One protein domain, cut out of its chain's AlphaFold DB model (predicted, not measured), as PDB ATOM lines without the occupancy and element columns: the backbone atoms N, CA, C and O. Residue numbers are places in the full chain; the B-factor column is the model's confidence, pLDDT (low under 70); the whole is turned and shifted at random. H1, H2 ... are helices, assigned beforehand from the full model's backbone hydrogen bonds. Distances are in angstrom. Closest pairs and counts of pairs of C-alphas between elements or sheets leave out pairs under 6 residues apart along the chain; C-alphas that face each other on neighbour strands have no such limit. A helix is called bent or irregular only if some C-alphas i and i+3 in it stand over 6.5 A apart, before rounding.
ATOM      1  N   LYS A   3      -6.344  42.802  50.465       87.94
ATOM      2  CA  LYS A   3      -5.408  41.881  49.804       87.94
ATOM      3  C   LYS A   3      -4.194  41.537  50.677       87.94
ATOM      4  O   LYS A   3      -3.795  40.384  50.717       87.94
ATOM      5  N   GLU A   4      -3.641  42.505  51.409       90.44
ATOM      6  CA  GLU A   4      -2.513  42.265  52.322       90.44
ATOM      7  C   GLU A   4      -2.920  41.418  53.531       90.44
ATOM      8  O   GLU A   4      -2.142  40.586  53.983       90.44
ATOM      9  N   GLN A   5      -4.136  41.605  54.057       92.56
ATOM     10  CA  GLN A   5      -4.655  40.759  55.136       92.56
ATOM     11  C   GLN A   5      -4.801  39.309  54.664       92.56
ATOM     12  O   GLN A   5      -4.413  38.389  55.382       92.56
ATOM     13  N   LEU A   6      -5.290  39.114  53.435       91.88
ATOM     14  CA  LEU A   6      -5.415  37.790  52.834       91.88
ATOM     15  C   LEU A   6      -4.041  37.160  52.581       91.88
ATOM     16  O   LEU A   6      -3.846  35.996  52.915       91.88
ATOM     17  N   SER A   7      -3.071  37.929  52.075       92.19
ATOM     18  CA  SER A   7      -1.683  37.474  51.923       92.19
ATOM     19  C   SER A   7      -1.069  37.029  53.252       92.19
ATOM     20  O   SER A   7      -0.470  35.963  53.308       92.19
ATOM     21  N   LYS A   8      -1.280  37.780  54.341       92.81
ATOM     22  CA  LYS A   8      -0.790  37.394  55.675       92.81
ATOM     23  C   LYS A   8      -1.427  36.099  56.183       92.81
ATOM     24  O   LYS A   8      -0.726  35.252  56.723       92.81
ATOM     25  N   LYS A   9      -2.744  35.918  56.009       92.00
ATOM     26  CA  LYS A   9      -3.413  34.649  56.355       92.00
ATOM     27  C   LYS A   9      -2.876  33.485  55.518       92.00
ATOM     28  O   LYS A   9      -2.600  32.425  56.063       92.00
ATOM     29  N   LEU A  10      -2.667  33.705  54.222       91.81
ATOM     30  CA  LEU A  10      -2.109  32.709  53.313       91.81
ATOM     31  C   LEU A  10      -0.703  32.253  53.727       91.81
ATOM     32  O   LEU A  10      -0.437  31.055  53.759       91.81
ATOM     33  N   GLU A  11       0.178  33.190  54.083       92.25
ATOM     34  CA  GLU A  11       1.511  32.876  54.612       92.25
ATOM     35  C   GLU A  11       1.423  32.001  55.869       92.25
ATOM     36  O   GLU A  11       2.115  30.992  55.970       92.25
ATOM     37  N   LEU A  12       0.523  32.331  56.801       91.25
ATOM     38  CA  LEU A  12       0.307  31.527  58.007       91.25
ATOM     39  C   LEU A  12      -0.153  30.100  57.684       91.25
ATOM     40  O   LEU A  12       0.315  29.156  58.321       91.25
ATOM     41  N   PHE A  13      -1.036  29.927  56.698       90.31
ATOM     42  CA  PHE A  13      -1.513  28.603  56.296       90.31
ATOM     43  C   PHE A  13      -0.419  27.764  55.632       90.31
ATOM     44  O   PHE A  13      -0.297  26.582  55.968       90.31
ATOM     45  N   ASN A  14       0.387  28.380  54.761       90.44
ATOM     46  CA  ASN A  14       1.487  27.735  54.035       90.44
ATOM     47  C   ASN A  14       2.716  27.432  54.915       90.44
ATOM     48  O   ASN A  14       3.540  26.606  54.541       90.44
ATOM     49  N   ASN A  15       2.841  28.041  56.100       88.94
ATOM     50  CA  ASN A  15       3.906  27.738  57.075       88.94
ATOM     51  C   ASN A  15       3.696  26.417  57.841       88.94
ATOM     52  O   ASN A  15       4.415  26.098  58.786       88.94
ATOM     53  N   GLN A  16       2.680  25.659  57.466       86.81
ATOM     54  CA  GLN A  16       2.288  24.391  58.055       86.81
ATOM     55  C   GLN A  16       2.082  23.396  56.909       86.81
ATOM     56  O   GLN A  16       1.828  23.812  55.780       86.81
ATOM     57  N   ALA A  17       2.110  22.092  57.193       84.88
ATOM     58  CA  ALA A  17       1.751  21.097  56.187       84.88
ATOM     59  C   ALA A  17       0.349  21.393  55.618       84.88
ATOM     60  O   ALA A  17      -0.572  21.741  56.369       84.88
ATOM     61  N   ILE A  18       0.229  21.317  54.294       85.88
ATOM     62  CA  ILE A  18      -1.021  21.435  53.545       85.88
ATOM     63  C   ILE A  18      -1.338  20.040  53.010       85.88
ATOM     64  O   ILE A  18      -0.545  19.462  52.268       85.88
ATOM     65  N   ASP A  19      -2.485  19.516  53.417       86.38
ATOM     66  CA  ASP A  19      -3.075  18.265  52.955       86.38
ATOM     67  C   ASP A  19      -4.557  18.491  52.621       86.38
ATOM     68  O   ASP A  19      -5.111  19.558  52.905       86.38
ATOM     69  N   ASP A  20      -5.194  17.491  52.011       85.31
ATOM     70  CA  ASP A  20      -6.588  17.586  51.566       85.31
ATOM     71  C   ASP A  20      -7.540  17.943  52.718       85.31
ATOM     72  O   ASP A  20      -8.419  18.786  52.559       85.31
ATOM     73  N   GLN A  21      -7.329  17.380  53.915       87.06
ATOM     74  CA  GLN A  21      -8.181  17.651  55.074       87.06
ATOM     75  C   GLN A  21      -8.113  19.121  55.490       87.06
ATOM     76  O   GLN A  21      -9.135  19.753  55.773       87.06
ATOM     77  N   LYS A  22      -6.907  19.683  55.547       87.75
ATOM     78  CA  LYS A  22      -6.720  21.082  55.903       87.75
ATOM     79  C   LYS A  22      -7.239  22.016  54.817       87.75
ATOM     80  O   LYS A  22      -7.816  23.049  55.151       87.75
ATOM     81  N   ILE A  23      -7.054  21.666  53.546       89.75
ATOM     82  CA  ILE A  23      -7.620  22.428  52.433       89.75
ATOM     83  C   ILE A  23      -9.144  22.473  52.557       89.75
ATOM     84  O   ILE A  23      -9.712  23.562  52.529       89.75
ATOM     85  N   ASP A  24      -9.796  21.335  52.785       89.50
ATOM     86  CA  ASP A  24     -11.247  21.258  52.967       89.50
ATOM     87  C   ASP A  24     -11.731  22.148  54.116       89.50
ATOM     88  O   ASP A  24     -12.696  22.898  53.954       89.50
ATOM     89  N   ILE A  25     -11.045  22.113  55.265       90.31
ATOM     90  CA  ILE A  25     -11.367  22.955  56.430       90.31
ATOM     91  C   ILE A  25     -11.252  24.446  56.088       90.31
ATOM     92  O   ILE A  25     -12.083  25.238  56.526       90.31
ATOM     93  N   LEU A  26     -10.242  24.839  55.307       92.38
ATOM     94  CA  LEU A  26     -10.011  26.237  54.935       92.38
ATOM     95  C   LEU A  26     -10.966  26.729  53.842       92.38
ATOM     96  O   LEU A  26     -11.403  27.880  53.878       92.38
ATOM     97  N   LEU A  27     -11.271  25.889  52.854       94.44
ATOM     98  CA  LEU A  27     -12.049  26.279  51.679       94.44
ATOM     99  C   LEU A  27     -13.557  26.137  51.887       94.44
ATOM    100  O   LEU A  27     -14.311  26.901  51.286       94.44
ATOM    101  N   ARG A  28     -14.016  25.228  52.756       94.19
ATOM    102  CA  ARG A  28     -15.449  25.035  53.029       94.19
ATOM    103  C   ARG A  28     -16.147  26.321  53.486       94.19
ATOM    104  O   ARG A  28     -17.152  26.661  52.863       94.19
ATOM    105  N   PRO A  29     -15.651  27.082  54.482       94.00
ATOM    106  CA  PRO A  29     -16.295  28.332  54.888       94.00
ATOM    107  C   PRO A  29     -16.382  29.355  53.752       94.00
ATOM    108  O   PRO A  29     -17.379  30.060  53.621       94.00
ATOM    109  N   ILE A  30     -15.363  29.410  52.889       96.12
ATOM    110  CA  ILE A  30     -15.335  30.315  51.735       96.12
ATOM    111  C   ILE A  30     -16.376  29.904  50.694       96.12
ATOM    112  O   ILE A  30     -17.091  30.756  50.167       96.12
ATOM    113  N   LEU A  31     -16.473  28.605  50.412       95.50
ATOM    114  CA  LEU A  31     -17.473  28.058  49.506       95.50
ATOM    115  C   LEU A  31     -18.883  28.357  50.030       95.50
ATOM    116  O   LEU A  31     -19.708  28.873  49.281       95.50
ATOM    117  N   VAL A  32     -19.151  28.124  51.318       94.00
ATOM    118  CA  VAL A  32     -20.456  28.413  51.943       94.00
ATOM    119  C   VAL A  32     -20.775  29.911  51.919       94.00
ATOM    120  O   VAL A  32     -21.903  30.287  51.602       94.00
ATOM    121  N   GLN A  33     -19.791  30.777  52.173       95.06
ATOM    122  CA  GLN A  33     -19.965  32.226  52.051       95.06
ATOM    123  C   GLN A  33     -20.333  32.629  50.617       95.06
ATOM    124  O   GLN A  33     -21.223  33.456  50.412       95.06
ATOM    125  N   GLY A  34     -19.685  32.011  49.627       96.62
ATOM    126  CA  GLY A  34     -20.050  32.131  48.221       96.62
ATOM    127  C   GLY A  34     -21.493  31.696  47.972       96.62
ATOM    128  O   GLY A  34     -22.265  32.461  47.397       96.62
ATOM    129  N   MET A  35     -21.885  30.514  48.461       95.94
ATOM    130  CA  MET A  35     -23.254  29.992  48.335       95.94
ATOM    131  C   MET A  35     -24.287  30.962  48.889       95.94
ATOM    132  O   MET A  35     -25.255  31.267  48.202       95.94
ATOM    133  N   GLN A  36     -24.069  31.516  50.080       95.44
ATOM    134  CA  GLN A  36     -24.990  32.493  50.651       95.44
ATOM    135  C   GLN A  36     -25.163  33.715  49.735       95.44
ATOM    136  O   GLN A  36     -26.287  34.156  49.493       95.44
ATOM    137  N   ARG A  37     -24.065  34.237  49.175       96.06
ATOM    138  CA  ARG A  37     -24.091  35.394  48.266       96.06
ATOM    139  C   ARG A  37     -24.807  35.100  46.952       96.06
ATOM    140  O   ARG A  37     -25.601  35.920  46.499       96.06
ATOM    141  N   GLY A  38     -24.571  33.932  46.363       96.81
ATOM    142  CA  GLY A  38     -25.300  33.493  45.173       96.81
ATOM    143  C   GLY A  38     -26.791  33.315  45.440       96.81
ATOM    144  O   GLY A  38     -27.628  33.730  44.641       96.81
ATOM    145  N   PHE A  39     -27.133  32.769  46.605       95.38
ATOM    146  CA  PHE A  39     -28.514  32.565  47.027       95.38
ATOM    147  C   PHE A  39     -29.256  33.902  47.195       95.38
ATOM    148  O   PHE A  39     -30.345  34.075  46.653       95.38
ATOM    149  N   GLN A  40     -28.641  34.886  47.861       95.50
ATOM    150  CA  GLN A  40     -29.169  36.254  47.977       95.50
ATOM    151  C   GLN A  40     -29.393  36.906  46.607       95.50
ATOM    152  O   GLN A  40     -30.467  37.450  46.346       95.50
ATOM    153  N   ALA A  41     -28.411  36.806  45.707       94.81
ATOM    154  CA  ALA A  41     -28.504  37.382  44.369       94.81
ATOM    155  C   ALA A  41     -29.663  36.785  43.553       94.81
ATOM    156  O   ALA A  41     -30.376  37.522  42.869       94.81
ATOM    157  N   ALA A  42     -29.899  35.475  43.659       94.44
ATOM    158  CA  ALA A  42     -31.035  34.826  43.008       94.44
ATOM    159  C   ALA A  42     -32.378  35.336  43.545       94.44
ATOM    160  O   ALA A  42     -33.283  35.613  42.760       94.44
ATOM    161  N   TYR A  43     -32.509  35.517  44.864       93.31
ATOM    162  CA  TYR A  43     -33.723  36.073  45.473       93.31
ATOM    163  C   TYR A  43     -33.990  37.507  45.005       93.31
ATOM    164  O   TYR A  43     -35.111  37.820  44.605       93.31
ATOM    165  N   LEU A  44     -32.963  38.362  44.991       92.38
ATOM    166  CA  LEU A  44     -33.068  39.738  44.490       92.38
ATOM    167  C   LEU A  44     -33.495  39.779  43.021       92.38
ATOM    168  O   LEU A  44     -34.340  40.593  42.646       92.38
ATOM    169  N   TYR A  45     -32.944  38.889  42.195       89.75
ATOM    170  CA  TYR A  45     -33.311  38.787  40.788       89.75
ATOM    171  C   TYR A  45     -34.763  38.328  40.612       89.75
ATOM    172  O   TYR A  45     -35.551  39.020  39.971       89.75
ATOM    173  N   ILE A  46     -35.143  37.194  41.205       86.62
ATOM    174  CA  ILE A  46     -36.464  36.588  40.996       86.62
ATOM    175  C   ILE A  46     -37.573  37.461  41.579       86.62
ATOM    176  O   ILE A  46     -38.563  37.719  40.896       86.62
ATOM    177  N   ILE A  47     -37.408  37.953  42.812       87.31
ATOM    178  CA  ILE A  47     -38.419  38.802  43.455       87.31
ATOM    179  C   ILE A  47     -38.475  40.176  42.781       87.31
ATOM    180  O   ILE A  47     -39.559  40.741  42.637       87.31
ATOM    181  N   GLY A  48     -37.338  40.701  42.312       86.19
ATOM    182  CA  GLY A  48     -37.304  41.917  41.500       86.19
ATOM    183  C   GLY A  48     -38.135  41.765  40.226       86.19
ATOM    184  O   GLY A  48     -39.029  42.572  39.975       86.19
ATOM    185  N   VAL A  49     -37.914  40.681  39.475       85.44
ATOM    186  CA  VAL A  49     -38.672  40.367  38.254       85.44
ATOM    187  C   VAL A  49     -40.163  40.184  38.547       85.44
ATOM    188  O   VAL A  49     -40.986  40.796  37.869       85.44
ATOM    189  N   SER A  50     -40.533  39.397  39.562       84.31
ATOM    190  CA  SER A  50     -41.946  39.138  39.885       84.31
ATOM    191  C   SER A  50     -42.683  40.376  40.403       84.31
ATOM    192  O   SER A  50     -43.880  40.525  40.168       84.31
ATOM    193  N   SER A  51     -41.964  41.295  41.050       84.88
ATOM    194  CA  SER A  51     -42.505  42.570  41.535       84.88
ATOM    195  C   SER A  51     -42.499  43.673  40.470       84.88
ATOM    196  O   SER A  51     -42.947  44.784  40.749       84.88
ATOM    197  N   GLY A  52     -41.969  43.409  39.269       85.88
ATOM    198  CA  GLY A  52     -41.801  44.417  38.218       85.88
ATOM    199  C   GLY A  52     -40.814  45.534  38.587       85.88
ATOM    200  O   GLY A  52     -40.912  46.638  38.056       85.88
ATOM    201  N   ILE A  53     -39.887  45.270  39.514       84.94
ATOM    202  CA  ILE A  53     -38.879  46.224  39.981       84.94
ATOM    203  C   ILE A  53     -37.578  45.963  39.224       84.94
ATOM    204  O   ILE A  53     -36.910  44.948  39.426       84.94
ATOM    205  N   GLU A  54     -37.190  46.909  38.372       80.94
ATOM    206  CA  GLU A  54     -35.899  46.848  37.688       80.94
ATOM    207  C   GLU A  54     -34.730  46.947  38.683       80.94
ATOM    208  O   GLU A  54     -34.841  47.673  39.674       80.94
ATOM    209  N   PRO A  55     -33.568  46.319  38.408       77.50
ATOM    210  CA  PRO A  55     -32.406  46.368  39.299       77.50
ATOM    211  C   PRO A  55     -31.986  47.787  39.714       77.50
ATOM    212  O   PRO A  55     -31.604  48.014  40.856       77.50
ATOM    213  N   ALA A  56     -32.106  48.766  38.810       82.25
ATOM    214  CA  ALA A  56     -31.760  50.162  39.089       82.25
ATOM    215  C   ALA A  56     -32.759  50.884  40.015       82.25
ATOM    216  O   ALA A  56     -32.428  51.927  40.577       82.25
ATOM    217  N   ALA A  57     -33.974  50.351  40.168       84.31
ATOM    218  CA  ALA A  57     -35.039  50.907  41.000       84.31
ATOM    219  C   ALA A  57     -35.118  50.253  42.394       84.31
ATOM    220  O   ALA A  57     -35.952  50.643  43.215       84.31
ATOM    221  N   GLN A  58     -34.258  49.270  42.682       87.38
ATOM    222  CA  GLN A  58     -34.214  48.583  43.970       87.38
ATOM    223  C   GLN A  58     -33.632  49.511  45.045       87.38
ATOM    224  O   GLN A  58     -32.444  49.830  45.053       87.38
ATOM    225  N   THR A  59     -34.483  49.975  45.961       91.25
ATOM    226  CA  THR A  59     -34.036  50.788  47.104       91.25
ATOM    227  C   THR A  59     -33.245  49.941  48.102       91.25
ATOM    228  O   THR A  59     -33.512  48.749  48.237       91.25
ATOM    229  N   ALA A  60     -32.334  50.557  48.862       91.56
ATOM    230  CA  ALA A  60     -31.554  49.849  49.884       91.56
ATOM    231  C   ALA A  60     -32.444  49.091  50.888       91.56
ATOM    232  O   ALA A  60     -32.220  47.916  51.137       91.56
ATOM    233  N   ALA A  61     -33.522  49.720  51.371       92.69
ATOM    234  CA  ALA A  61     -34.450  49.082  52.307       92.69
ATOM    235  C   ALA A  61     -35.162  47.856  51.711       92.69
ATOM    236  O   ALA A  61     -35.457  46.905  52.428       92.69
ATOM    237  N   TRP A  62     -35.450  47.876  50.407       92.69
ATOM    238  CA  TRP A  62     -36.020  46.721  49.718       92.69
ATOM    239  C   TRP A  62     -34.980  45.605  49.571       92.69
ATOM    240  O   TRP A  62     -35.283  44.457  49.882       92.69
ATOM    241  N   VAL A  63     -33.748  45.943  49.176       92.50
ATOM    242  CA  VAL A  63     -32.639  44.978  49.085       92.50
ATOM    243  C   VAL A  63     -32.416  44.293  50.435       92.50
ATOM    244  O   VAL A  63     -32.425  43.066  50.488       92.50
ATOM    245  N   ASP A  64     -32.341  45.060  51.525       93.56
ATOM    246  CA  ASP A  64     -32.153  44.534  52.882       93.56
ATOM    247  C   ASP A  64     -33.259  43.539  53.279       93.56
ATOM    248  O   ASP A  64     -32.987  42.493  53.871       93.56
ATOM    249  N   GLN A  65     -34.519  43.832  52.932       94.19
ATOM    250  CA  GLN A  65     -35.650  42.940  53.207       94.19
ATOM    251  C   GLN A  65     -35.544  41.621  52.437       94.19
ATOM    252  O   GLN A  65     -35.788  40.552  53.000       94.19
ATOM    253  N   ILE A  66     -35.178  41.683  51.156       93.12
ATOM    254  CA  ILE A  66     -35.045  40.487  50.323       93.12
ATOM    255  C   ILE A  66     -33.831  39.653  50.739       93.12
ATOM    256  O   ILE A  66     -33.932  38.430  50.807       93.12
ATOM    257  N   GLU A  67     -32.705  40.281  51.082       94.25
ATOM    258  CA  GLU A  67     -31.533  39.575  51.605       94.25
ATOM    259  C   GLU A  67     -31.826  38.902  52.952       94.25
ATOM    260  O   GLU A  67     -31.403  37.764  53.170       94.25
ATOM    261  N   ALA A  68     -32.585  39.554  53.841       93.94
ATOM    262  CA  ALA A  68     -33.031  38.952  55.095       93.94
ATOM    263  C   ALA A  68     -33.884  37.699  54.843       93.94
ATOM    264  O   ALA A  68     -33.592  36.638  55.397       93.94
ATOM    265  N   LEU A  69     -34.861  37.785  53.934       92.31
ATOM    266  CA  LEU A  69     -35.663  36.634  53.518       92.31
ATOM    267  C   LEU A  69     -34.789  35.519  52.923       92.31
ATOM    268  O   LEU A  69     -34.950  34.349  53.270       92.31
ATOM    269  N   ALA A  70     -33.845  35.862  52.046       93.88
ATOM    270  CA  ALA A  70     -32.934  34.894  51.448       93.88
ATOM    271  C   ALA A  70     -32.092  34.177  52.518       93.88
ATOM    272  O   ALA A  70     -31.927  32.962  52.451       93.88
ATOM    273  N   ASN A  71     -31.618  34.889  53.544       93.25
ATOM    274  CA  ASN A  71     -30.853  34.309  54.653       93.25
ATOM    275  C   ASN A  71     -31.681  33.334  55.502       93.25
ATOM    276  O   ASN A  71     -31.205  32.248  55.847       93.25
ATOM    277  N   GLU A  72     -32.932  33.684  55.808       91.75
ATOM    278  CA  GLU A  72     -33.858  32.779  56.499       91.75
ATOM    279  C   GLU A  72     -34.054  31.485  55.702       91.75
ATOM    280  O   GLU A  72     -34.038  30.386  56.261       91.75
ATOM    281  N   ARG A  73     -34.171  31.602  54.376       90.88
ATOM    282  CA  ARG A  73     -34.340  30.469  53.459       90.88
ATOM    283  C   ARG A  73     -33.055  29.694  53.189       90.88
ATOM    284  O   ARG A  73     -33.143  28.519  52.849       90.88
ATOM    285  N   PHE A  74     -31.890  30.306  53.372       91.50
ATOM    286  CA  PHE A  74     -30.590  29.655  53.231       91.50
ATOM    287  C   PHE A  74     -30.214  28.823  54.466       91.50
ATOM    288  O   PHE A  74     -29.526  27.815  54.346       91.50
ATOM    289  N   THR A  75     -30.696  29.193  55.656       87.94
ATOM    290  CA  THR A  75     -30.347  28.513  56.919       87.94
ATOM    291  C   THR A  75     -30.565  26.985  56.884       87.94
ATOM    292  O   THR A  75     -29.661  26.255  57.296       87.94
ATOM    293  N   PRO A  76     -31.682  26.449  56.351       83.31
ATOM    294  CA  PRO A  76     -31.856  25.003  56.190       83.31
ATOM    295  C   PRO A  76     -30.816  24.348  55.265       83.31
ATOM    296  O   PRO A  76     -30.368  23.241  55.553       83.31
ATOM    297  N   PHE A  77     -30.376  25.037  54.204       80.75
ATOM    298  CA  PHE A  77     -29.350  24.525  53.289       80.75
ATOM    299  C   PHE A  77     -27.998  24.362  53.983       80.75
ATOM    300  O   PHE A  77     -27.282  23.411  53.687       80.75
ATOM    301  N   VAL A  78     -27.661  25.219  54.952       82.81
ATOM    302  CA  VAL A  78     -26.433  25.061  55.753       82.81
ATOM    303  C   VAL A  78     -26.437  23.723  56.495       82.81
ATOM    304  O   VAL A  78     -25.439  23.007  56.483       82.81
ATOM    305  N   ALA A  79     -27.575  23.328  57.071       80.81
ATOM    306  CA  ALA A  79     -27.699  22.028  57.724       80.81
ATOM    307  C   ALA A  79     -27.579  20.852  56.736       80.81
ATOM    308  O   ALA A  79     -27.091  19.785  57.113       80.81
ATOM    309  N   GLU A  80     -27.995  21.028  55.479       82.25
ATOM    310  CA  GLU A  80     -27.817  20.022  54.427       82.25
ATOM    311  C   GLU A  80     -26.365  19.912  53.946       82.25
ATOM    312  O   GLU A  80     -25.909  18.797  53.693       82.25
ATOM    313  N   ILE A  81     -25.627  21.026  53.867       81.50
ATOM    314  CA  ILE A  81     -24.196  21.069  53.505       81.50
ATOM    315  C   ILE A  81     -23.353  20.235  54.481       81.50
ATOM    316  O   ILE A  81     -22.422  19.538  54.066       81.50
ATOM    317  N   GLU A  82     -23.701  20.266  55.769       77.00
ATOM    318  CA  GLU A  82     -23.043  19.476  56.818       77.00
ATOM    319  C   GLU A  82     -23.364  17.972  56.727       77.00
ATOM    320  O   GLU A  82     -22.649  17.125  57.266       77.00
ATOM    321  N   GLN A  83     -24.420  17.596  56.002       80.88
ATOM    322  CA  GLN A  83     -24.825  16.208  55.813       80.88
ATOM    323  C   GLN A  83     -24.336  15.672  54.464       80.88
ATOM    324  O   GLN A  83     -25.034  15.748  53.460       80.88
ATOM    325  N   ILE A  84     -23.190  14.985  54.455       71.56
ATOM    326  CA  ILE A  84     -22.538  14.408  53.251       71.56
ATOM    327  C   ILE A  84     -23.463  13.489  52.411       71.56
ATOM    328  O   ILE A  84     -23.179  13.171  51.258       71.56
ATOM    329  N   LYS A  85     -24.591  13.030  52.962       74.88
ATOM    330  CA  LYS A  85     -25.562  12.179  52.256       74.88
ATOM    331  C   LYS A  85     -26.557  12.959  51.389       74.88
ATOM    332  O   LYS A  85     -27.141  12.344  50.492       74.88
ATOM    333  N   THR A  86     -26.766  14.250  51.648       82.69
ATOM    334  CA  THR A  86     -27.688  15.105  50.885       82.69
ATOM    335  C   THR A  86     -27.112  15.410  49.500       82.69
ATOM    336  O   THR A  86     -25.925  15.204  49.248       82.69
ATOM    337  N   VAL A  87     -27.955  15.875  48.574       83.38
ATOM    338  CA  VAL A  87     -27.491  16.295  47.239       83.38
ATOM    339  C   VAL A  87     -26.502  17.456  47.377       83.38
ATOM    340  O   VAL A  87     -25.383  17.355  46.885       83.38
ATOM    341  N   VAL A  88     -26.875  18.482  48.147       84.19
ATOM    342  CA  VAL A  88     -26.053  19.675  48.397       84.19
ATOM    343  C   VAL A  88     -24.725  19.309  49.068       84.19
ATOM    344  O   VAL A  88     -23.665  19.749  48.634       84.19
ATOM    345  N   GLY A  89     -24.752  18.446  50.089       84.12
ATOM    346  CA  GLY A  89     -23.550  17.995  50.788       84.12
ATOM    347  C   GLY A  89     -22.572  17.256  49.870       84.12
ATOM    348  O   GLY A  89     -21.364  17.477  49.958       84.12
ATOM    349  N   LYS A  90     -23.071  16.424  48.945       88.44
ATOM    350  CA  LYS A  90     -22.233  15.740  47.943       88.44
ATOM    351  C   LYS A  90     -21.616  16.710  46.943       88.44
ATOM    352  O   LYS A  90     -20.446  16.553  46.615       88.44
ATOM    353  N   GLU A  91     -22.375  17.696  46.473       89.88
ATOM    354  CA  GLU A  91     -21.875  18.720  45.546       89.88
ATOM    355  C   GLU A  91     -20.772  19.564  46.196       89.88
ATOM    356  O   GLU A  91     -19.721  19.763  45.590       89.88
ATOM    357  N   VAL A  92     -20.959  19.972  47.457       88.81
ATOM    358  CA  VAL A  92     -19.933  20.701  48.221       88.81
ATOM    359  C   VAL A  92     -18.669  19.860  48.390       88.81
ATOM    360  O   VAL A  92     -17.576  20.357  48.133       88.81
ATOM    361  N   VAL A  93     -18.791  18.587  48.780       89.06
ATOM    362  CA  VAL A  93     -17.628  17.689  48.905       89.06
ATOM    363  C   VAL A  93     -16.926  17.494  47.560       89.06
ATOM    364  O   VAL A  93     -15.702  17.530  47.510       89.06
ATOM    365  N   SER A  94     -17.679  17.335  46.469       89.94
ATOM    366  CA  SER A  94     -17.110  17.197  45.124       89.94
ATOM    367  C   SER A  94     -16.298  18.432  44.731       89.94
ATOM    368  O   SER A  94     -15.153  18.298  44.311       89.94
ATOM    369  N   MET A  95     -16.851  19.633  44.923       91.31
ATOM    370  CA  MET A  95     -16.153  20.879  44.596       91.31
ATOM    371  C   MET A  95     -14.904  21.090  45.452       91.31
ATOM    372  O   MET A  95     -13.868  21.486  44.928       91.31
ATOM    373  N   LEU A  96     -14.972  20.807  46.755       91.25
ATOM    374  CA  LEU A  96     -13.802  20.916  47.631       91.25
ATOM    375  C   LEU A  96     -12.715  19.909  47.246       91.25
ATOM    376  O   LEU A  96     -11.548  20.283  47.178       91.25
ATOM    377  N   SER A  97     -13.095  18.679  46.888       90.12
ATOM    378  CA  SER A  97     -12.151  17.657  46.431       90.12
ATOM    379  C   SER A  97     -11.440  18.049  45.134       90.12
ATOM    380  O   SER A  97     -10.253  17.756  44.992       90.12
ATOM    381  N   GLU A  98     -12.128  18.694  44.190       89.38
ATOM    382  CA  GLU A  98     -11.510  19.196  42.955       89.38
ATOM    383  C   GLU A  98     -10.494  20.308  43.247       89.38
ATOM    384  O   GLU A  98      -9.385  20.305  42.707       89.38
ATOM    385  N   GLU A  99     -10.834  21.231  44.148       88.44
ATOM    386  CA  GLU A  99      -9.957  22.334  44.551       88.44
ATOM    387  C   GLU A  99      -8.750  21.836  45.361       88.44
ATOM    388  O   GLU A  99      -7.622  22.285  45.134       88.44
ATOM    389  N   ALA A 100      -8.952  20.861  46.252       88.38
ATOM    390  CA  ALA A 100      -7.882  20.204  46.994       88.38
ATOM    391  C   ALA A 100      -6.922  19.474  46.060       88.38
ATOM    392  O   ALA A 100      -5.715  19.721  46.117       88.38
ATOM    393  N   HIS A 101      -7.452  18.687  45.121       88.44
ATOM    394  CA  HIS A 101      -6.642  18.020  44.111       88.44
ATOM    395  C   HIS A 101      -5.838  19.018  43.269       88.44
ATOM    396  O   HIS A 101      -4.651  18.808  43.024       88.44
ATOM    397  N   ALA A 102      -6.438  20.143  42.870       86.69
ATOM    398  CA  ALA A 102      -5.737  21.170  42.108       86.69
ATOM    399  C   ALA A 102      -4.569  21.803  42.890       86.69
ATOM    400  O   ALA A 102      -3.558  22.175  42.292       86.69
ATOM    401  N   ILE A 103      -4.678  21.931  44.214       86.44
ATOM    402  CA  ILE A 103      -3.603  22.456  45.068       86.44
ATOM    403  C   ILE A 103      -2.513  21.404  45.272       86.44
ATOM    404  O   ILE A 103      -1.330  21.708  45.102       86.44
ATOM    405  N   THR A 104      -2.888  20.170  45.605       85.88
ATOM    406  CA  THR A 104      -1.916  19.131  45.954       85.88
ATOM    407  C   THR A 104      -1.192  18.563  44.737       85.88
ATOM    408  O   THR A 104       0.017  18.342  44.786       85.88
ATOM    409  N   ALA A 105      -1.877  18.408  43.602       84.81
ATOM    410  CA  ALA A 105      -1.292  17.842  42.386       84.81
ATOM    411  C   ALA A 105      -0.539  18.862  41.514       84.81
ATOM    412  O   ALA A 105       0.291  18.466  40.693       84.81
ATOM    413  N   HIS A 106      -0.839  20.162  41.634       82.25
ATOM    414  CA  HIS A 106      -0.327  21.174  40.696       82.25
ATOM    415  C   HIS A 106       0.322  22.397  41.350       82.25
ATOM    416  O   HIS A 106       0.809  23.276  40.634       82.25
ATOM    417  N   GLN A 107       0.326  22.497  42.683       81.81
ATOM    418  CA  GLN A 107       0.884  23.656  43.391       81.81
ATOM    419  C   GLN A 107       1.847  23.281  44.519       81.81
ATOM    420  O   GLN A 107       2.044  24.090  45.420       81.81
ATOM    421  N   ASP A 108       2.448  22.088  44.476       84.12
ATOM    422  CA  ASP A 108       3.423  21.613  45.469       84.12
ATOM    423  C   ASP A 108       2.928  21.802  46.913       84.12
ATOM    424  O   ASP A 108       3.658  22.270  47.789       84.12
ATOM    425  N   ASN A 109       1.642  21.513  47.148       83.62
ATOM    426  CA  ASN A 109       0.974  21.712  48.435       83.62
ATOM    427  C   ASN A 109       1.090  23.156  48.967       83.62
ATOM    428  O   ASN A 109       1.170  23.386  50.170       83.62
ATOM    429  N   THR A 110       1.116  24.151  48.081       87.50
ATOM    430  CA  THR A 110       1.182  25.570  48.440       87.50
ATOM    431  C   THR A 110      -0.075  26.277  47.965       87.50
ATOM    432  O   THR A 110      -0.360  26.334  46.770       87.50
ATOM    433  N   MET A 111      -0.820  26.878  48.891       89.38
ATOM    434  CA  MET A 111      -2.006  27.658  48.551       89.38
ATOM    435  C   MET A 111      -1.622  29.034  47.991       89.38
ATOM    436  O   MET A 111      -0.666  29.678  48.435       89.38
ATOM    437  N   LYS A 112      -2.426  29.535  47.053       91.69
ATOM    438  CA  LYS A 112      -2.367  30.881  46.464       91.69
ATOM    439  C   LYS A 112      -3.692  31.607  46.692       91.69
ATOM    440  O   LYS A 112      -4.717  30.993  46.958       91.69
ATOM    441  N   ILE A 113      -3.704  32.932  46.520       90.25
ATOM    442  CA  ILE A 113      -4.927  33.748  46.681       90.25
ATOM    443  C   ILE A 113      -6.081  33.213  45.815       90.25
ATOM    444  O   ILE A 113      -7.230  33.184  46.242       90.25
ATOM    445  N   GLN A 114      -5.771  32.766  44.601       90.06
ATOM    446  CA  GLN A 114      -6.712  32.248  43.613       90.06
ATOM    447  C   GLN A 114      -7.449  31.003  44.107       90.06
ATOM    448  O   GLN A 114      -8.612  30.828  43.755       90.06
ATOM    449  N   ASN A 115      -6.819  30.212  44.979       92.00
ATOM    450  CA  ASN A 115      -7.440  29.054  45.613       92.00
ATOM    451  C   ASN A 115      -8.532  29.432  46.618       92.00
ATOM    452  O   ASN A 115      -9.254  28.558  47.057       92.00
ATOM    453  N   PHE A 116      -8.684  30.711  46.973       94.31
ATOM    454  CA  PHE A 116      -9.847  31.205  47.716       94.31
ATOM    455  C   PHE A 116     -10.893  31.836  46.795       94.31
ATOM    456  O   PHE A 116     -12.089  31.757  47.052       94.31
ATOM    457  N   ILE A 117     -10.449  32.456  45.697       94.88
ATOM    458  CA  ILE A 117     -11.344  33.108  44.735       94.88
ATOM    459  C   ILE A 117     -12.206  32.076  43.997       94.88
ATOM    460  O   ILE A 117     -13.404  32.295  43.828       94.88
ATOM    461  N   MET A 118     -11.614  30.966  43.543       93.56
ATOM    462  CA  MET A 118     -12.341  29.961  42.762       93.56
ATOM    463  C   MET A 118     -13.437  29.260  43.588       93.56
ATOM    464  O   MET A 118     -14.592  29.323  43.156       93.56
ATOM    465  N   PRO A 119     -13.168  28.740  44.807       95.19
ATOM    466  CA  PRO A 119     -14.214  28.158  45.652       95.19
ATOM    467  C   PRO A 119     -15.320  29.143  46.019       95.19
ATOM    468  O   PRO A 119     -16.481  28.750  46.069       95.19
ATOM    469  N   TYR A 120     -14.994  30.426  46.224       97.50
ATOM    470  CA  TYR A 120     -16.005  31.454  46.475       97.50
ATOM    471  C   TYR A 120     -17.000  31.555  45.311       97.50
ATOM    472  O   TYR A 120     -18.210  31.520  45.524       97.50
ATOM    473  N   PHE A 121     -16.518  31.629  44.066       97.44
ATOM    474  CA  PHE A 121     -17.413  31.696  42.907       97.44
ATOM    475  C   PHE A 121     -18.094  30.360  42.592       97.44
ATOM    476  O   PHE A 121     -19.226  30.368  42.118       97.44
ATOM    477  N   ASN A 122     -17.456  29.221  42.864       95.88
ATOM    478  CA  ASN A 122     -18.108  27.913  42.745       95.88
ATOM    479  C   ASN A 122     -19.259  27.786  43.757       95.88
ATOM    480  O   ASN A 122     -20.360  27.368  43.403       95.88
ATOM    481  N   GLY A 123     -19.039  28.258  44.986       96.31
ATOM    482  CA  GLY A 123     -20.080  28.423  45.988       96.31
ATOM    483  C   GLY A 123     -21.188  29.349  45.500       96.31
ATOM    484  O   GLY A 123     -22.353  28.970  45.530       96.31
ATOM    485  N   TRP A 124     -20.843  30.527  44.976       97.62
ATOM    486  CA  TRP A 124     -21.812  31.480  44.420       97.62
ATOM    487  C   TRP A 124     -22.714  30.835  43.365       97.62
ATOM    488  O   TRP A 124     -23.935  30.951  43.444       97.62
ATOM    489  N   PHE A 125     -22.132  30.080  42.431       97.44
ATOM    490  CA  PHE A 125     -22.892  29.300  41.455       97.44
ATOM    491  C   PHE A 125     -23.865  28.322  42.129       97.44
ATOM    492  O   PHE A 125     -25.055  28.347  41.816       97.44
ATOM    493  N   LEU A 126     -23.392  27.502  43.077       95.50
ATOM    494  CA  LEU A 126     -24.239  26.530  43.779       95.50
ATOM    495  C   LEU A 126     -25.390  27.201  44.530       95.50
ATOM    496  O   LEU A 126     -26.524  26.734  44.466       95.50
ATOM    497  N   GLY A 127     -25.111  28.300  45.227       95.69
ATOM    498  CA  GLY A 127     -26.121  29.062  45.949       95.69
ATOM    499  C   GLY A 127     -27.213  29.598  45.032       95.69
ATOM    500  O   GLY A 127     -28.399  29.422  45.306       95.69
ATOM    501  N   TYR A 128     -26.814  30.201  43.912       96.50
ATOM    502  CA  TYR A 128     -27.745  30.724  42.916       96.50
ATOM    503  C   TYR A 128     -28.579  29.601  42.281       96.50
ATOM    504  O   TYR A 128     -29.799  29.712  42.166       96.50
ATOM    505  N   TYR A 129     -27.934  28.489  41.919       95.06
ATOM    506  CA  TYR A 129     -28.584  27.303  41.365       95.06
ATOM    507  C   TYR A 129     -29.645  26.728  42.312       95.06
ATOM    508  O   TYR A 129     -30.792  26.538  41.907       95.06
ATOM    509  N   HIS A 130     -29.301  26.496  43.580       92.12
ATOM    510  CA  HIS A 130     -30.238  25.930  44.555       92.12
ATOM    511  C   HIS A 130     -31.384  26.882  44.890       92.12
ATOM    512  O   HIS A 130     -32.517  26.431  45.060       92.12
ATOM    513  N   ALA A 131     -31.134  28.193  44.906       92.38
ATOM    514  CA  ALA A 131     -32.191  29.192  45.023       92.38
ATOM    515  C   ALA A 131     -33.181  29.111  43.849       92.38
ATOM    516  O   ALA A 131     -34.391  29.072  44.072       92.38
ATOM    517  N   LEU A 132     -32.679  29.028  42.611       91.12
ATOM    518  CA  LEU A 132     -33.512  28.872  41.417       91.12
ATOM    519  C   LEU A 132     -34.317  27.574  41.450       91.12
ATOM    520  O   LEU A 132     -35.517  27.610  41.214       91.12
ATOM    521  N   VAL A 133     -33.688  26.439  41.762       88.81
ATOM    522  CA  VAL A 133     -34.387  25.149  41.840       88.81
ATOM    523  C   VAL A 133     -35.486  25.192  42.899       88.81
ATOM    524  O   VAL A 133     -36.594  24.733  42.634       88.81
ATOM    525  N   ALA A 134     -35.214  25.770  44.073       84.88
ATOM    526  CA  ALA A 134     -36.200  25.879  45.144       84.88
ATOM    527  C   ALA A 134     -37.394  26.766  44.756       84.88
ATOM    528  O   ALA A 134     -38.534  26.408  45.043       84.88
ATOM    529  N   MET A 135     -37.146  27.901  44.099       82.75
ATOM    530  CA  MET A 135     -38.202  28.840  43.704       82.75
ATOM    531  C   MET A 135     -38.986  28.356  42.478       82.75
ATOM    532  O   MET A 135     -40.211  28.389  42.496       82.75
ATOM    533  N   LEU A 136     -38.315  27.812  41.457       76.00
ATOM    534  CA  LEU A 136     -38.971  27.268  40.260       76.00
ATOM    535  C   LEU A 136     -39.794  26.009  40.562       76.00
ATOM    536  O   LEU A 136     -40.834  25.807  39.949       76.00
ATOM    537  N   ALA A 137     -39.362  25.177  41.515       68.81
ATOM    538  CA  ALA A 137     -40.146  24.020  41.951       68.81
ATOM    539  C   ALA A 137     -41.374  24.406  42.797       68.81
ATOM    540  O   ALA A 137     -42.311  23.615  42.896       68.81
ATOM    541  N   ALA A 138     -41.379  25.590  43.422       63.88
ATOM    542  CA  ALA A 138     -42.518  26.087  44.195       63.88
ATOM    543  C   ALA A 138     -43.641  26.658  43.308       63.88
ATOM    544  O   ALA A 138     -44.795  26.662  43.733       63.88
ATOM    545  N   ASP A 139     -43.317  27.091  42.086       61.56
ATOM    546  CA  ASP A 139     -44.270  27.657  41.119       61.56
ATOM    547  C   ASP A 139     -45.061  26.595  40.326       61.56
ATOM    548  O   ASP A 139     -45.971  26.934  39.563       61.56
ATOM    549  N   ASP A 140     -44.773  25.300  40.509       48.38
ATOM    550  CA  ASP A 140     -45.326  24.257  39.646       48.38
ATOM    551  C   ASP A 140     -46.733  23.781  40.052       48.38
ATOM    552  O   ASP A 140     -46.955  22.790  40.750       48.38
ATOM    553  N   VAL A 141     -47.715  24.499  39.501       50.31
ATOM    554  CA  VAL A 141     -49.105  24.067  39.273       50.31
ATOM    555  C   VAL A 141     -49.204  23.164  38.019       50.31
ATOM    556  O   VAL A 141     -50.276  22.668  37.675       50.31
ATOM    557  N   THR A 142     -48.091  22.880  37.336       51.09
ATOM    558  CA  THR A 142     -48.033  22.060  36.117       51.09
ATOM    559  C   THR A 142     -46.891  21.048  36.182       51.09
ATOM    560  O   THR A 142     -45.885  21.286  36.818       51.09
ATOM    561  N   GLN A 143     -47.036  19.878  35.561       53.91
ATOM    562  CA  GLN A 143     -45.985  18.851  35.538       53.91
ATOM    563  C   GLN A 143     -44.814  19.282  34.634       53.91
ATOM    564  O   GLN A 143     -44.743  18.842  33.486       53.91
ATOM    565  N   VAL A 144     -43.908  20.148  35.096       62.75
ATOM    566  CA  VAL A 144     -42.648  20.399  34.381       62.75
ATOM    567  C   VAL A 144     -41.657  19.285  34.731       62.75
ATOM    568  O   VAL A 144     -41.565  18.833  35.873       62.75
ATOM    569  N   ASP A 145     -40.927  18.791  33.726       74.62
ATOM    570  CA  ASP A 145     -39.886  17.785  33.934       74.62
ATOM    571  C   ASP A 145     -38.790  18.353  34.851       74.62
ATOM    572  O   ASP A 145     -38.172  19.385  34.570       74.62
ATOM    573  N   LYS A 146     -38.528  17.659  35.962       75.50
ATOM    574  CA  LYS A 146     -37.527  18.039  36.963       75.50
ATOM    575  C   LYS A 146     -36.135  18.227  36.349       75.50
ATOM    576  O   LYS A 146     -35.381  19.083  36.813       75.50
ATOM    577  N   LEU A 147     -35.797  17.458  35.312       81.25
ATOM    578  CA  LEU A 147     -34.518  17.577  34.608       81.25
ATOM    579  C   LEU A 147     -34.413  18.895  33.832       81.25
ATOM    580  O   LEU A 147     -33.358  19.531  33.843       81.25
ATOM    581  N   ASP A 148     -35.507  19.347  33.222       83.06
ATOM    582  CA  ASP A 148     -35.545  20.619  32.497       83.06
ATOM    583  C   ASP A 148     -35.426  21.814  33.446       83.06
ATOM    584  O   ASP A 148     -34.738  22.788  33.126       83.06
ATOM    585  N   VAL A 149     -36.044  21.741  34.631       82.81
ATOM    586  CA  VAL A 149     -35.908  22.772  35.676       82.81
ATOM    587  C   VAL A 149     -34.461  22.869  36.151       82.81
ATOM    588  O   VAL A 149     -33.900  23.963  36.181       82.81
ATOM    589  N   GLN A 150     -33.828  21.734  36.461       87.88
ATOM    590  CA  GLN A 150     -32.428  21.699  36.895       87.88
ATOM    591  C   GLN A 150     -31.486  22.243  35.820       87.88
ATOM    592  O   GLN A 150     -30.606  23.048  36.118       87.88
ATOM    593  N   LYS A 151     -31.696  21.872  34.552       89.50
ATOM    594  CA  LYS A 151     -30.877  22.377  33.449       89.50
ATOM    595  C   LYS A 151     -31.013  23.889  33.281       89.50
ATOM    596  O   LYS A 151     -30.004  24.584  33.243       89.50
ATOM    597  N   LYS A 152     -32.244  24.412  33.247       88.00
ATOM    598  CA  LYS A 152     -32.489  25.861  33.156       88.00
ATOM    599  C   LYS A 152     -31.875  26.610  34.333       88.00
ATOM    600  O   LYS A 152     -31.258  27.653  34.127       88.00
ATOM    601  N   ALA A 153     -32.016  26.073  35.544       91.19
ATOM    602  CA  ALA A 153     -31.425  26.665  36.734       91.19
ATOM    603  C   ALA A 153     -29.891  26.704  36.645       91.19
ATOM    604  O   ALA A 153     -29.283  27.730  36.938       91.19
ATOM    605  N   SER A 154     -29.271  25.616  36.184       93.06
ATOM    606  CA  SER A 154     -27.822  25.537  35.979       93.06
ATOM    607  C   SER A 154     -27.337  26.527  34.918       93.06
ATOM    608  O   SER A 154     -26.378  27.258  35.160       93.06
ATOM    609  N   ASP A 155     -27.999  26.596  33.760       93.75
ATOM    610  CA  ASP A 155     -27.621  27.506  32.671       93.75
ATOM    611  C   ASP A 155     -27.699  28.975  33.124       93.75
ATOM    612  O   ASP A 155     -26.788  29.764  32.865       93.75
ATOM    613  N   GLN A 156     -28.755  29.339  33.860       93.25
ATOM    614  CA  GLN A 156     -28.906  30.683  34.422       93.25
ATOM    615  C   GLN A 156     -27.865  30.985  35.505       93.25
ATOM    616  O   GLN A 156     -27.265  32.060  35.488       93.25
ATOM    617  N   ALA A 157     -27.610  30.046  36.419       96.00
ATOM    618  CA  ALA A 157     -26.584  30.202  37.446       96.00
ATOM    619  C   ALA A 157     -25.188  30.381  36.829       96.00
ATOM    620  O   ALA A 157     -24.409  31.208  37.306       96.00
ATOM    621  N   MET A 158     -24.888  29.668  35.736       97.12
ATOM    622  CA  MET A 158     -23.620  29.795  35.017       97.12
ATOM    623  C   MET A 158     -23.465  31.185  34.388       97.12
ATOM    624  O   MET A 158     -22.448  31.850  34.581       97.12
ATOM    625  N   GLN A 159     -24.492  31.669  33.691       96.12
ATOM    626  CA  GLN A 159     -24.467  33.015  33.110       96.12
ATOM    627  C   GLN A 159     -24.282  34.089  34.188       96.12
ATOM    628  O   GLN A 159     -23.492  35.020  34.014       96.12
ATOM    629  N   ALA A 160     -24.976  33.949  35.317       95.69
ATOM    630  CA  ALA A 160     -24.911  34.914  36.402       95.69
ATOM    631  C   ALA A 160     -23.530  34.915  37.088       95.69
ATOM    632  O   ALA A 160     -22.932  35.979  37.258       95.69
ATOM    633  N   VAL A 161     -22.947  33.745  37.384       97.19
ATOM    634  CA  VAL A 161     -21.616  33.680  38.017       97.19
ATOM    635  C   VAL A 161     -20.509  34.195  37.093       97.19
ATOM    636  O   VAL A 161     -19.534  34.786  37.558       97.19
ATOM    637  N   GLU A 162     -20.639  34.029  35.774       96.94
ATOM    638  CA  GLU A 162     -19.697  34.600  34.807       96.94
ATOM    639  C   GLU A 162     -19.714  36.133  34.805       96.94
ATOM    640  O   GLU A 162     -18.657  36.767  34.679       96.94
ATOM    641  N   VAL A 163     -20.893  36.742  34.967       95.44
ATOM    642  CA  VAL A 163     -21.029  38.194  35.141       95.44
ATOM    643  C   VAL A 163     -20.323  38.635  36.421       95.44
ATOM    644  O   VAL A 163     -19.509  39.558  36.376       95.44
ATOM    645  N   GLU A 164     -20.523  37.924  37.527       96.12
ATOM    646  CA  GLU A 164     -19.893  38.244  38.812       96.12
ATOM    647  C   GLU A 164     -18.366  38.080  38.783       96.12
ATOM    648  O   GLU A 164     -17.622  38.956  39.236       96.12
ATOM    649  N   ARG A 165     -17.854  37.024  38.140       96.12
ATOM    650  CA  ARG A 165     -16.412  36.845  37.892       96.12
ATOM    651  C   ARG A 165     -15.836  37.994  37.066       96.12
ATOM    652  O   ARG A 165     -14.743  38.491  37.350       96.12
ATOM    653  N   ARG A 166     -16.570  38.464  36.053       96.38
ATOM    654  CA  ARG A 166     -16.175  39.620  35.234       96.38
ATOM    655  C   ARG A 166     -16.192  40.915  36.048       96.38
ATOM    656  O   ARG A 166     -15.274  41.726  35.907       96.38
ATOM    657  N   ASN A 167     -17.186  41.094  36.916       95.12
ATOM    658  CA  ASN A 167     -17.279  42.229  37.834       95.12
ATOM    659  C   ASN A 167     -16.090  42.246  38.799       95.12
ATOM    660  O   ASN A 167     -15.429  43.271  38.926       95.12
ATOM    661  N   PHE A 168     -15.705  41.103  39.366       96.00
ATOM    662  CA  PHE A 168     -14.512  40.968  40.214       96.00
ATOM    663  C   PHE A 168     -13.210  41.380  39.516       96.00
ATOM    664  O   PHE A 168     -12.318  42.004  40.108       96.00
ATOM    665  N   GLN A 169     -13.089  41.073  38.226       94.06
ATOM    666  CA  GLN A 169     -11.923  41.462  37.437       94.06
ATOM    667  C   GLN A 169     -11.900  42.959  37.110       94.06
ATOM    668  O   GLN A 169     -10.818  43.545  37.084       94.06
ATOM    669  N   LYS A 170     -13.056  43.588  36.881       95.44
ATOM    670  CA  LYS A 170     -13.136  44.953  36.336       95.44
ATOM    671  C   LYS A 170     -13.474  46.036  37.357       95.44
ATOM    672  O   LYS A 170     -13.136  47.192  37.122       95.44
ATOM    673  N   GLN A 171     -14.118  45.689  38.466       95.00
ATOM    674  CA  GLN A 171     -14.661  46.641  39.432       95.00
ATOM    675  C   GLN A 171     -13.916  46.534  40.774       95.00
ATOM    676  O   GLN A 171     -14.133  45.576  41.519       95.00
ATOM    677  N   PRO A 172     -13.046  47.504  41.121       93.12
ATOM    678  CA  PRO A 172     -12.272  47.463  42.363       93.12
ATOM    679  C   PRO A 172     -13.137  47.371  43.625       93.12
ATOM    680  O   PRO A 172     -12.830  46.589  44.516       93.12
ATOM    681  N   VAL A 173     -14.251  48.110  43.671       92.38
ATOM    682  CA  VAL A 173     -15.168  48.115  44.823       92.38
ATOM    683  C   VAL A 173     -15.791  46.734  45.044       92.38
ATOM    684  O   VAL A 173     -15.801  46.230  46.164       92.38
ATOM    685  N   TYR A 174     -16.252  46.086  43.972       93.44
ATOM    686  CA  TYR A 174     -16.815  44.739  44.051       93.44
ATOM    687  C   TYR A 174     -15.749  43.698  44.418       93.44
ATOM    688  O   TYR A 174     -15.983  42.831  45.257       93.44
ATOM    689  N   ARG A 175     -14.534  43.826  43.868       94.75
ATOM    690  CA  ARG A 175     -13.391  42.993  44.262       94.75
ATOM    691  C   ARG A 175     -13.113  43.086  45.761       94.75
ATOM    692  O   ARG A 175     -12.920  42.056  46.398       94.75
ATOM    693  N   ASP A 176     -13.101  44.293  46.317       94.12
ATOM    694  CA  ASP A 176     -12.890  44.500  47.751       94.12
ATOM    695  C   ASP A 176     -14.024  43.893  48.588       94.12
ATOM    696  O   ASP A 176     -13.753  43.320  49.641       94.12
ATOM    697  N   SER A 177     -15.270  43.942  48.107       93.50
ATOM    698  CA  SER A 177     -16.393  43.254  48.755       93.50
ATOM    699  C   SER A 177     -16.174  41.740  48.820       93.50
ATOM    700  O   SER A 177     -16.236  41.159  49.898       93.50
ATOM    701  N   VAL A 178     -15.816  41.110  47.695       96.00
ATOM    702  CA  VAL A 178     -15.530  39.664  47.641       96.00
ATOM    703  C   VAL A 178     -14.348  39.292  48.539       96.00
ATOM    704  O   VAL A 178     -14.403  38.310  49.275       96.00
TER     705      VAL A 178
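AT A GLANCE: This is residues 3 to 178 of the 187 residues of an uncharacterized protein of Weissella hellenica (UniProt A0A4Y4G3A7). Four long helices cross one another in a stack, H6 over H5, H5 over H2 and H2 over H3, with the close crossing of H2 and H5 as the core. H4 runs back beside the first part of H5, H7 folds back at the last end of H6, and H1 lies at one end of the longest axis, touching no helix. Residues 138 to 143 stick out at the other end. The printed part has 176 residues with seven named helices, H1 to H7 in order, and no named strand; the class is all helix. It is compact, with a radius of gyration of the C-alphas of 17.5 A and spans of 54 by 37 by 25 A.

HOW THE PARTS SIT: Begin at H1, residues 3 to 14, which is apart from H2, residues 20 to 50. Look along H2 for a kink of 35 degrees near residue 27; it is only just irregular, with C-alphas 26 and 29 6.6 A apart. H3, residues 60 to 81, kinks by 36 degrees near residue 75 and is also only just irregular, with C-alphas 73 and 76 6.6 A apart. H2 and H3 form a helical hairpin and touch at a steep tilt of 44 degrees, opposite ways; their closest C-alphas, of Gln 40 and Ala 70, are 5.3 A apart. H4, residues 87 to 106, touches H2 at residues 20 to 31 of H2 alone, closest at the C-alphas of Asp 20 and Ala 100, 5.4 A. H5, residues 114 to 138, touches H2 at a steep tilt of 43 degrees, the same way, and the closest C-alphas, of Met 35 and Gly 127, are 3.8 A apart. H4 and H5 form a hairpin at a shallow tilt of 17 degrees, touching with residues 95 to 103 and 115 to 122 alone; the closest C-alphas, of Glu 99 and Asn 115, are 7.3 A apart. H6, residues 146 to 170, makes a hairpin with H5 at a tilt of 37 degrees, only just steep, closest at the C-alphas of Tyr 129 and Ala 157, 5.3 A. H7, residues 172 to 178, touches H6 only at the corner, closest at the C-alphas of Phe 168 and Arg 175, 4.7 A. In H1, H4, H6 and H7 every O i to N i+4 pair is within hydrogen-bond range; in H2 it is 25 of 27, in H3 15 of 18 and in H5 20 of 21.

IN THESE COORDINATES: Find C-alpha 3 at (-5.408, 41.881, 49.804), where H1 begins and runs 16.3 A. C-alpha 20 at (-6.588, 17.586, 51.566) begins H2, 43.0 A long. H3 measures 29.9 A, H4 28.4 A, and H5 and H6 36.3 A each. H7, 10.0 A, ends at C-alpha 178 at (-15.530, 39.664, 47.641).

THE WHOLE: The two C-alphas farthest apart, of Asn 15 and Thr 142, are 56.3 A apart. The printed part has no cut, and no link between helices is long. Mean pLDDT of the printed part is 88.5; look for values under 70 at residues 137 to 144.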